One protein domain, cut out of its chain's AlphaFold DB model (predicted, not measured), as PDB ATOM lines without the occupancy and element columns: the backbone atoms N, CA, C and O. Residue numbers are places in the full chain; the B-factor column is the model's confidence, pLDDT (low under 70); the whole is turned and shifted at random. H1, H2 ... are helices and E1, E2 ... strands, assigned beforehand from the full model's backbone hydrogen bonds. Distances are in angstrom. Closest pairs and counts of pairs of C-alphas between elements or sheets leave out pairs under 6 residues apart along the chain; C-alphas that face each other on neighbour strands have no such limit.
ATOM      1  N   ALA A  69       7.286   8.010 -34.849       54.53
ATOM      2  CA  ALA A  69       8.074   7.446 -33.762       54.53
ATOM      3  C   ALA A  69       7.913   5.917 -33.638       54.53
ATOM      4  O   ALA A  69       8.917   5.215 -33.527       54.53
ATOM      5  N   ASP A  70       6.695   5.382 -33.755       55.66
ATOM      6  CA  ASP A  70       6.428   3.939 -33.615       55.66
ATOM      7  C   ASP A  70       7.028   3.133 -34.777       55.66
ATOM      8  O   ASP A  70       7.603   2.055 -34.595       55.66
ATOM      9  N   GLN A  71       7.022   3.717 -35.982       57.28
ATOM     10  CA  GLN A  71       7.668   3.124 -37.158       57.28
ATOM     11  C   GLN A  71       9.197   3.028 -37.013       57.28
ATOM     12  O   GLN A  71       9.803   2.104 -37.561       57.28
ATOM     13  N   ARG A  72       9.826   3.951 -36.266       58.16
ATOM     14  CA  ARG A  72      11.280   3.943 -36.000       58.16
ATOM     15  C   ARG A  72      11.678   2.872 -34.989       58.16
ATOM     16  O   ARG A  72      12.752   2.298 -35.119       58.16
ATOM     17  N   ILE A  73      10.811   2.598 -34.015       65.12
ATOM     18  CA  ILE A  73      11.018   1.579 -32.975       65.12
ATOM     19  C   ILE A  73      10.728   0.168 -33.528       65.12
ATOM     20  O   ILE A  73      11.193  -0.831 -32.987       65.12
ATOM     21  N   GLY A  74      10.035   0.078 -34.670       77.00
ATOM     22  CA  GLY A  74       9.757  -1.181 -35.357       77.00
ATOM     23  C   GLY A  74       8.572  -1.940 -34.763       77.00
ATOM     24  O   GLY A  74       8.490  -3.152 -34.949       77.00
ATOM     25  N   PHE A  75       7.662  -1.253 -34.070       81.56
ATOM     26  CA  PHE A  75       6.508  -1.852 -33.407       81.56
ATOM     27  C   PHE A  75       5.208  -1.165 -33.851       81.56
ATOM     28  O   PHE A  75       5.107   0.055 -33.845       81.56
ATOM     29  N   GLU A  76       4.207  -1.945 -34.258       85.94
ATOM     30  CA  GLU A  76       2.904  -1.465 -34.739       85.94
ATOM     31  C   GLU A  76       1.791  -2.289 -34.073       85.94
ATOM     32  O   GLU A  76       1.787  -3.515 -34.179       85.94
ATOM     33  N   ILE A  77       0.829  -1.636 -33.410       87.00
ATOM     34  CA  ILE A  77      -0.371  -2.280 -32.846       87.00
ATOM     35  C   ILE A  77      -1.615  -1.796 -33.587       87.00
ATOM     36  O   ILE A  77      -1.849  -0.601 -33.727       87.00
ATOM     37  N   GLN A  78      -2.471  -2.739 -33.966       87.69
ATOM     38  CA  GLN A  78      -3.787  -2.497 -34.539       87.69
ATOM     39  C   GLN A  78      -4.857  -3.134 -33.647       87.69
ATOM     40  O   GLN A  78      -4.733  -4.295 -33.253       87.69
ATOM     41  N   VAL A  79      -5.920  -2.392 -33.335       90.88
ATOM     42  CA  VAL A  79      -7.035  -2.876 -32.507       90.88
ATOM     43  C   VAL A  79      -8.326  -2.808 -33.310       90.88
ATOM     44  O   VAL A  79      -8.757  -1.735 -33.718       90.88
ATOM     45  N   PHE A  80      -8.974  -3.953 -33.494       85.75
ATOM     46  CA  PHE A  80     -10.218  -4.078 -34.245       85.75
ATOM     47  C   PHE A  80     -11.354  -4.488 -33.313       85.75
ATOM     48  O   PHE A  80     -11.210  -5.414 -32.515       85.75
ATOM     49  N   LYS A  81     -12.515  -3.843 -33.425       92.06
ATOM     50  CA  LYS A  81     -13.741  -4.332 -32.783       92.06
ATOM     51  C   LYS A  81     -14.224  -5.565 -33.545       92.06
ATOM     52  O   LYS A  81     -14.332  -5.522 -34.766       92.06
ATOM     53  N   ILE A  82     -14.508  -6.660 -32.840       90.75
ATOM     54  CA  ILE A  82     -14.954  -7.908 -33.473       90.75
ATOM     55  C   ILE A  82     -16.275  -8.403 -32.875       90.75
ATOM     56  O   ILE A  82     -16.423  -8.544 -31.663       90.75
ATOM     57  N   GLY A  83     -17.238  -8.722 -33.742       85.94
ATOM     58  CA  GLY A  83     -18.560  -9.212 -33.344       85.94
ATOM     59  C   GLY A  83     -19.428  -8.166 -32.630       85.94
ATOM     60  O   GLY A  83     -19.154  -6.970 -32.656       85.94
ATOM     61  N   LYS A  84     -20.516  -8.631 -32.000       79.44
ATOM     62  CA  LYS A  84     -21.521  -7.766 -31.347       79.44
ATOM     63  C   LYS A  84     -21.238  -7.442 -29.872       79.44
ATOM     64  O   LYS A  84     -21.866  -6.546 -29.324       79.44
ATOM     65  N   ARG A  85     -20.331  -8.168 -29.209       84.56
ATOM     66  CA  ARG A  85     -19.962  -7.928 -27.796       84.56
ATOM     67  C   ARG A  85     -18.757  -6.981 -27.702       84.56
ATOM     68  O   ARG A  85     -18.141  -6.680 -28.719       84.56
ATOM     69  N   ASN A  86     -18.371  -6.576 -26.488       83.75
ATOM     70  CA  ASN A  86     -17.156  -5.791 -26.194       83.75
ATOM     71  C   ASN A  86     -15.850  -6.586 -26.425       83.75
ATOM     72  O   ASN A  86     -14.942  -6.578 -25.600       83.75
ATOM     73  N   ARG A  87     -15.755  -7.313 -27.542       89.19
ATOM     74  CA  ARG A  87     -14.577  -8.075 -27.948       89.19
ATOM     75  C   ARG A  87     -13.719  -7.237 -28.888       89.19
ATOM     76  O   ARG A  87     -14.226  -6.580 -29.798       89.19
ATOM     77  N   ARG A  88     -12.405  -7.313 -28.691       90.12
ATOM     78  CA  ARG A  88     -11.406  -6.660 -29.538       90.12
ATOM     79  C   ARG A  88     -10.391  -7.694 -30.022       90.12
ATOM     80  O   ARG A  88     -10.020  -8.584 -29.265       90.12
ATOM     81  N   LEU A  89      -9.979  -7.588 -31.278       87.94
ATOM     82  CA  LEU A  89      -8.819  -8.277 -31.829       87.94
ATOM     83  C   LEU A  89      -7.654  -7.295 -31.797       87.94
ATOM     84  O   LEU A  89      -7.742  -6.228 -32.398       87.94
ATOM     85  N   VAL A  90      -6.579  -7.659 -31.113       90.44
ATOM     86  CA  VAL A  90      -5.340  -6.880 -31.100       90.44
ATOM     87  C   VAL A  90      -4.329  -7.603 -31.981       90.44
ATOM     88  O   VAL A  90      -4.083  -8.792 -31.790       90.44
ATOM     89  N   ARG A  91      -3.763  -6.905 -32.965       90.50
ATOM     90  CA  ARG A  91      -2.709  -7.406 -33.851       90.50
ATOM     91  C   ARG A  91      -1.469  -6.546 -33.665       90.50
ATOM     92  O   ARG A  91      -1.518  -5.356 -33.946       90.50
ATOM     93  N   ALA A  92      -0.369  -7.157 -33.240       87.06
ATOM     94  CA  ALA A  92       0.928  -6.498 -33.161       87.06
ATOM     95  C   ALA A  92       1.838  -6.953 -34.313       87.06
ATOM     96  O   ALA A  92       1.793  -8.110 -34.739       87.06
ATOM     97  N   ARG A  93       2.669  -6.045 -34.815       85.50
ATOM     98  CA  ARG A  93       3.781  -6.306 -35.730       85.50
ATOM     99  C   ARG A  93       5.047  -5.766 -35.088       85.50
ATOM    100  O   ARG A  93       5.080  -4.609 -34.690       85.50
ATOM    101  N   VAL A  94       6.070  -6.610 -34.999       85.94
ATOM    102  CA  VAL A  94       7.349  -6.282 -34.362       85.94
ATOM    103  C   VAL A  94       8.470  -6.637 -35.323       85.94
ATOM    104  O   VAL A  94       8.509  -7.751 -35.845       85.94
ATOM    105  N   ARG A  95       9.381  -5.700 -35.570       84.56
ATOM    106  CA  ARG A  95      10.639  -5.953 -36.269       84.56
ATOM    107  C   ARG A  95      11.669  -6.380 -35.234       84.56
ATOM    108  O   ARG A  95      11.973  -5.624 -34.319       84.56
ATOM    109  N   VAL A  96      12.192  -7.591 -35.385       82.12
ATOM    110  CA  VAL A  96      13.208  -8.152 -34.491       82.12
ATOM    111  C   VAL A  96      14.500  -8.299 -35.280       82.12
ATOM    112  O   VAL A  96      14.530  -8.991 -36.295       82.12
ATOM    113  N   TYR A  97      15.562  -7.643 -34.819       81.50
ATOM    114  CA  TYR A  97      16.904  -7.820 -35.367       81.50
ATOM    115  C   TYR A  97      17.600  -8.940 -34.596       81.50
ATOM    116  O   TYR A  97      18.324  -8.695 -33.636       81.50
ATOM    117  N   ALA A  98      17.334 -10.178 -35.000       80.06
ATOM    118  CA  ALA A  98      17.992 -11.363 -34.471       80.06
ATOM    119  C   ALA A  98      18.293 -12.337 -35.621       80.06
ATOM    120  O   ALA A  98      17.539 -12.366 -36.601       80.06
ATOM    121  N   PRO A  99      19.374 -13.135 -35.533       78.44
ATOM    122  CA  PRO A  99      19.600 -14.233 -36.464       78.44
ATOM    123  C   PRO A  99      18.391 -15.176 -36.467       78.44
ATOM    124  O   PRO A  99      17.880 -15.510 -35.401       78.44
ATOM    125  N   SER A 106      11.335 -21.575 -27.178       66.94
ATOM    126  CA  SER A 106      10.343 -22.658 -27.243       66.94
ATOM    127  C   SER A 106      10.164 -23.378 -25.900       66.94
ATOM    128  O   SER A 106       9.264 -24.203 -25.758       66.94
ATOM    129  N   ASP A 107      11.002 -23.070 -24.909       72.69
ATOM    130  CA  ASP A 107      10.835 -23.462 -23.510       72.69
ATOM    131  C   ASP A 107       9.775 -22.572 -22.851       72.69
ATOM    132  O   ASP A 107      10.076 -21.551 -22.235       72.69
ATOM    133  N   TYR A 108       8.511 -22.975 -23.001       71.69
ATOM    134  CA  TYR A 108       7.350 -22.277 -22.438       71.69
ATOM    135  C   TYR A 108       7.477 -22.018 -20.926       71.69
ATOM    136  O   TYR A 108       7.092 -20.948 -20.467       71.69
ATOM    137  N   GLU A 109       8.104 -22.930 -20.179       75.44
ATOM    138  CA  GLU A 109       8.281 -22.829 -18.720       75.44
ATOM    139  C   GLU A 109       9.157 -21.638 -18.284       75.44
ATOM    140  O   GLU A 109       8.970 -21.101 -17.198       75.44
ATOM    141  N   GLY A 110      10.087 -21.182 -19.134       79.69
ATOM    142  CA  GLY A 110      10.974 -20.046 -18.844       79.69
ATOM    143  C   GLY A 110      10.434 -18.688 -19.305       79.69
ATOM    144  O   GLY A 110      11.136 -17.682 -19.213       79.69
ATOM    145  N   LEU A 111       9.214 -18.634 -19.855       82.00
ATOM    146  CA  LEU A 111       8.652 -17.391 -20.394       82.00
ATOM    147  C   LEU A 111       8.246 -16.391 -19.304       82.00
ATOM    148  O   LEU A 111       8.309 -15.186 -19.547       82.00
ATOM    149  N   ALA A 112       7.840 -16.869 -18.124       82.12
ATOM    150  CA  ALA A 112       7.395 -16.017 -17.015       82.12
ATOM    151  C   ALA A 112       8.518 -15.114 -16.479       82.12
ATOM    152  O   ALA A 112       8.274 -13.959 -16.147       82.12
ATOM    153  N   ASP A 113       9.765 -15.590 -16.506       82.44
ATOM    154  CA  ASP A 113      10.927 -14.803 -16.077       82.44
ATOM    155  C   ASP A 113      11.206 -13.601 -16.996       82.44
ATOM    156  O   ASP A 113      11.867 -12.642 -16.596       82.44
ATOM    157  N   PHE A 114      10.729 -13.650 -18.247       79.69
ATOM    158  CA  PHE A 114      10.988 -12.625 -19.258       79.69
ATOM    159  C   PHE A 114       9.795 -11.705 -19.531       79.69
ATOM    160  O   PHE A 114      10.000 -10.552 -19.904       79.69
ATOM    161  N   ILE A 115       8.558 -12.195 -19.404       81.94
ATOM    162  CA  ILE A 115       7.349 -11.442 -19.757       81.94
ATOM    163  C   ILE A 115       6.756 -10.815 -18.487       81.94
ATOM    164  O   ILE A 115       6.169 -11.529 -17.676       81.94
ATOM    165  N   PRO A 116       6.832  -9.483 -18.311       81.56
ATOM    166  CA  PRO A 116       6.238  -8.829 -17.152       81.56
ATOM    167  C   PRO A 116       4.729  -9.089 -17.074       81.56
ATOM    168  O   PRO A 116       4.027  -9.019 -18.086       81.56
ATOM    169  N   GLY A 117       4.232  -9.379 -15.871       80.75
ATOM    170  CA  GLY A 117       2.822  -9.691 -15.614       80.75
ATOM    171  C   GLY A 117       2.412 -11.132 -15.942       80.75
ATOM    172  O   GLY A 117       1.302 -11.531 -15.593       80.75
ATOM    173  N   LEU A 118       3.284 -11.934 -16.564       81.88
ATOM    174  CA  LEU A 118       3.084 -13.373 -16.741       81.88
ATOM    175  C   LEU A 118       3.601 -14.101 -15.495       81.88
ATOM    176  O   LEU A 118       4.800 -14.102 -15.241       81.88
ATOM    177  N   SER A 119       2.716 -14.721 -14.715       81.81
ATOM    178  CA  SER A 119       3.125 -15.473 -13.521       81.81
ATOM    179  C   SER A 119       3.564 -16.892 -13.841       81.81
ATOM    180  O   SER A 119       4.442 -17.426 -13.172       81.81
ATOM    181  N   GLU A 120       2.944 -17.527 -14.835       83.50
ATOM    182  CA  GLU A 120       3.242 -18.914 -15.178       83.50
ATOM    183  C   GLU A 120       2.859 -19.232 -16.624       83.50
ATOM    184  O   GLU A 120       1.806 -18.811 -17.111       83.50
ATOM    185  N   CYS A 121       3.692 -20.033 -17.290       79.75
ATOM    186  CA  CYS A 121       3.366 -20.644 -18.571       79.75
ATOM    187  C   CYS A 121       3.747 -22.123 -18.535       79.75
ATOM    188  O   CYS A 121       4.926 -22.453 -18.551       79.75
ATOM    189  N   ARG A 122       2.740 -23.003 -18.470       79.56
ATOM    190  CA  ARG A 122       2.936 -24.455 -18.369       79.56
ATOM    191  C   ARG A 122       2.463 -25.182 -19.609       79.56
ATOM    192  O   ARG A 122       1.346 -24.950 -20.083       79.56
ATOM    193  N   LEU A 123       3.277 -26.111 -20.095       79.00
ATOM    194  CA  LEU A 123       2.908 -27.000 -21.188       79.00
ATOM    195  C   LEU A 123       2.011 -28.133 -20.671       79.00
ATOM    196  O   LEU A 123       2.383 -28.856 -19.752       79.00
ATOM    197  N   LEU A 124       0.821 -28.295 -21.254       74.50
ATOM    198  CA  LEU A 124      -0.167 -29.259 -20.755       74.50
ATOM    199  C   LEU A 124       0.062 -30.691 -21.261       74.50
ATOM    200  O   LEU A 124      -0.264 -31.632 -20.545       74.50
ATOM    201  N   ASP A 125       0.608 -30.870 -22.467       71.62
ATOM    202  CA  ASP A 125       0.951 -32.192 -23.008       71.62
ATOM    203  C   ASP A 125       2.028 -32.080 -24.099       71.62
ATOM    204  O   ASP A 125       1.864 -31.342 -25.071       71.62
ATOM    205  N   GLN A 126       3.133 -32.812 -23.957       63.44
ATOM    206  CA  GLN A 126       4.216 -32.858 -24.942       63.44
ATOM    207  C   GLN A 126       3.975 -34.001 -25.930       63.44
ATOM    208  O   GLN A 126       4.544 -35.086 -25.811       63.44
ATOM    209  N   ALA A 127       3.158 -33.774 -26.958       59.84
ATOM    210  CA  ALA A 127       3.013 -34.756 -28.029       59.84
ATOM    211  C   ALA A 127       4.331 -34.878 -28.828       59.84
ATOM    212  O   ALA A 127       4.756 -33.941 -29.501       59.84
ATOM    213  N   HIS A 128       4.968 -36.054 -28.792       56.22
ATOM    214  CA  HIS A 128       6.301 -36.330 -29.361       56.22
ATOM    215  C   HIS A 128       6.356 -36.401 -30.911       56.22
ATOM    216  O   HIS A 128       7.211 -37.077 -31.477       56.22
ATOM    217  N   SER A 129       5.459 -35.735 -31.651       52.03
ATOM    218  CA  SER A 129       5.489 -35.787 -33.125       52.03
ATOM    219  C   SER A 129       4.901 -34.553 -33.830       52.03
ATOM    220  O   SER A 129       3.688 -34.428 -33.971       52.03
ATOM    221  N   ARG A 130       5.800 -33.704 -34.372       50.22
ATOM    222  CA  ARG A 130       5.561 -32.560 -35.296       50.22
ATOM    223  C   ARG A 130       4.567 -31.487 -34.787       50.22
ATOM    224  O   ARG A 130       3.887 -31.718 -33.798       50.22
ATOM    225  N   PRO A 131       4.507 -30.266 -35.372       52.00
ATOM    226  CA  PRO A 131       3.979 -29.096 -34.672       52.00
ATOM    227  C   PRO A 131       2.447 -29.112 -34.675       52.00
ATOM    228  O   PRO A 131       1.783 -28.421 -35.446       52.00
ATOM    229  N   ARG A 132       1.859 -29.938 -33.816       56.38
ATOM    230  CA  ARG A 132       0.479 -29.782 -33.383       56.38
ATOM    231  C   ARG A 132       0.487 -28.733 -32.291       56.38
ATOM    232  O   ARG A 132       1.322 -28.778 -31.399       56.38
ATOM    233  N   LYS A 133      -0.430 -27.777 -32.412       58.47
ATOM    234  CA  LYS A 133      -0.757 -26.786 -31.384       58.47
ATOM    235  C   LYS A 133      -0.622 -27.435 -30.011       58.47
ATOM    236  O   LYS A 133      -1.380 -28.356 -29.712       58.47
ATOM    237  N   VAL A 134       0.364 -26.995 -29.240       60.72
ATOM    238  CA  VAL A 134       0.589 -27.558 -27.918       60.72
ATOM    239  C   VAL A 134      -0.288 -26.773 -26.950       60.72
ATOM    240  O   VAL A 134      -0.229 -25.540 -26.956       60.72
ATOM    241  N   PRO A 135      -1.173 -27.438 -26.194       66.56
ATOM    242  CA  PRO A 135      -1.969 -26.747 -25.198       66.56
ATOM    243  C   PRO A 135      -1.040 -26.179 -24.115       66.56
ATOM    244  O   PRO A 135      -0.181 -26.887 -23.589       66.56
ATOM    245  N   VAL A 136      -1.209 -24.894 -23.804       69.50
ATOM    246  CA  VAL A 136      -0.469 -24.181 -22.755       69.50
ATOM    247  C   VAL A 136      -1.452 -23.527 -21.796       69.50
ATOM    248  O   VAL A 136      -2.453 -22.949 -22.227       69.50
ATOM    249  N   THR A 137      -1.158 -23.599 -20.504       76.88
ATOM    250  CA  THR A 137      -1.816 -22.771 -19.491       76.88
ATOM    251  C   THR A 137      -0.988 -21.514 -19.304       76.88
ATOM    252  O   THR A 137       0.222 -21.596 -19.117       76.88
ATOM    253  N   ILE A 138      -1.645 -20.358 -19.352       77.00
ATOM    254  CA  ILE A 138      -1.042 -19.051 -19.101       77.00
ATOM    255  C   ILE A 138      -1.791 -18.426 -17.927       77.00
ATOM    256  O   ILE A 138      -3.012 -18.273 -18.001       77.00
ATOM    257  N   SER A 139      -1.072 -18.079 -16.861       79.38
ATOM    258  CA  SER A 139      -1.604 -17.273 -15.764       79.38
ATOM    259  C   SER A 139      -0.899 -15.922 -15.728       79.38
ATOM    260  O   SER A 139       0.304 -15.825 -15.976       79.38
ATOM    261  N   CYS A 140      -1.669 -14.875 -15.447       79.50
ATOM    262  CA  CYS A 140      -1.153 -13.527 -15.285       79.50
ATOM    263  C   CYS A 140      -1.353 -13.090 -13.837       79.50
ATOM    264  O   CYS A 140      -2.363 -13.434 -13.219       79.50
ATOM    265  N   VAL A 141      -0.432 -12.277 -13.335       78.06
ATOM    266  CA  VAL A 141      -0.704 -11.440 -12.165       78.06
ATOM    267  C   VAL A 141      -1.674 -10.342 -12.627       78.06
ATOM    268  O   VAL A 141      -1.614  -9.951 -13.793       78.06
TER     269      VAL A 141
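What this domain is: This is residues 69 to 99 and 106 to 141 of the 156 residues of an uncharacterized protein of Setaria viridis (UniProt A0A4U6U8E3). Two separate two-stranded hairpins make this loose model: E1 and E2, with little helix H1 before E1, and the shorter E3 and E4, whose loop sticks out at residues 128 to 133. The 67 printed residues run H1, E1, E2, E3, E4, mostly strand, with under half in named elements; both sheets are antiparallel. It is only just loose, close to extended: radius of gyration of the C-alphas 16.0 A, spans 41 by 40 by 29 A.

Where its parts are: Find C-alpha 69 at (8.074, 7.446, -33.762), where H1 begins, residues 69 to 73. E1, residues 75 to 81, runs 20.4 A; E2, 88 to 94, returns 19.4 A. E3 is 118 to 123, 14.3 A; E4, 136 to 140, 13.0 A, ends at (-1.153, -13.527, -15.285).

How they stand to each other: In hairpin E1 and E2, look at N 78 and O 91, 2.8 A. In hairpin E3 and E4, N 122 and O 137 are 3.0 A apart. E2 and E3 are apart. H1's O i to N i+4 pair is within hydrogen-bond range.

The domain as a whole: Residues 100 to 105 are cut out, C-alphas 99 and 106 lying 15.5 A apart. E3 to E4 is a long link. Residues 69 to 73, 106 and 126 to 136 have pLDDT under 70.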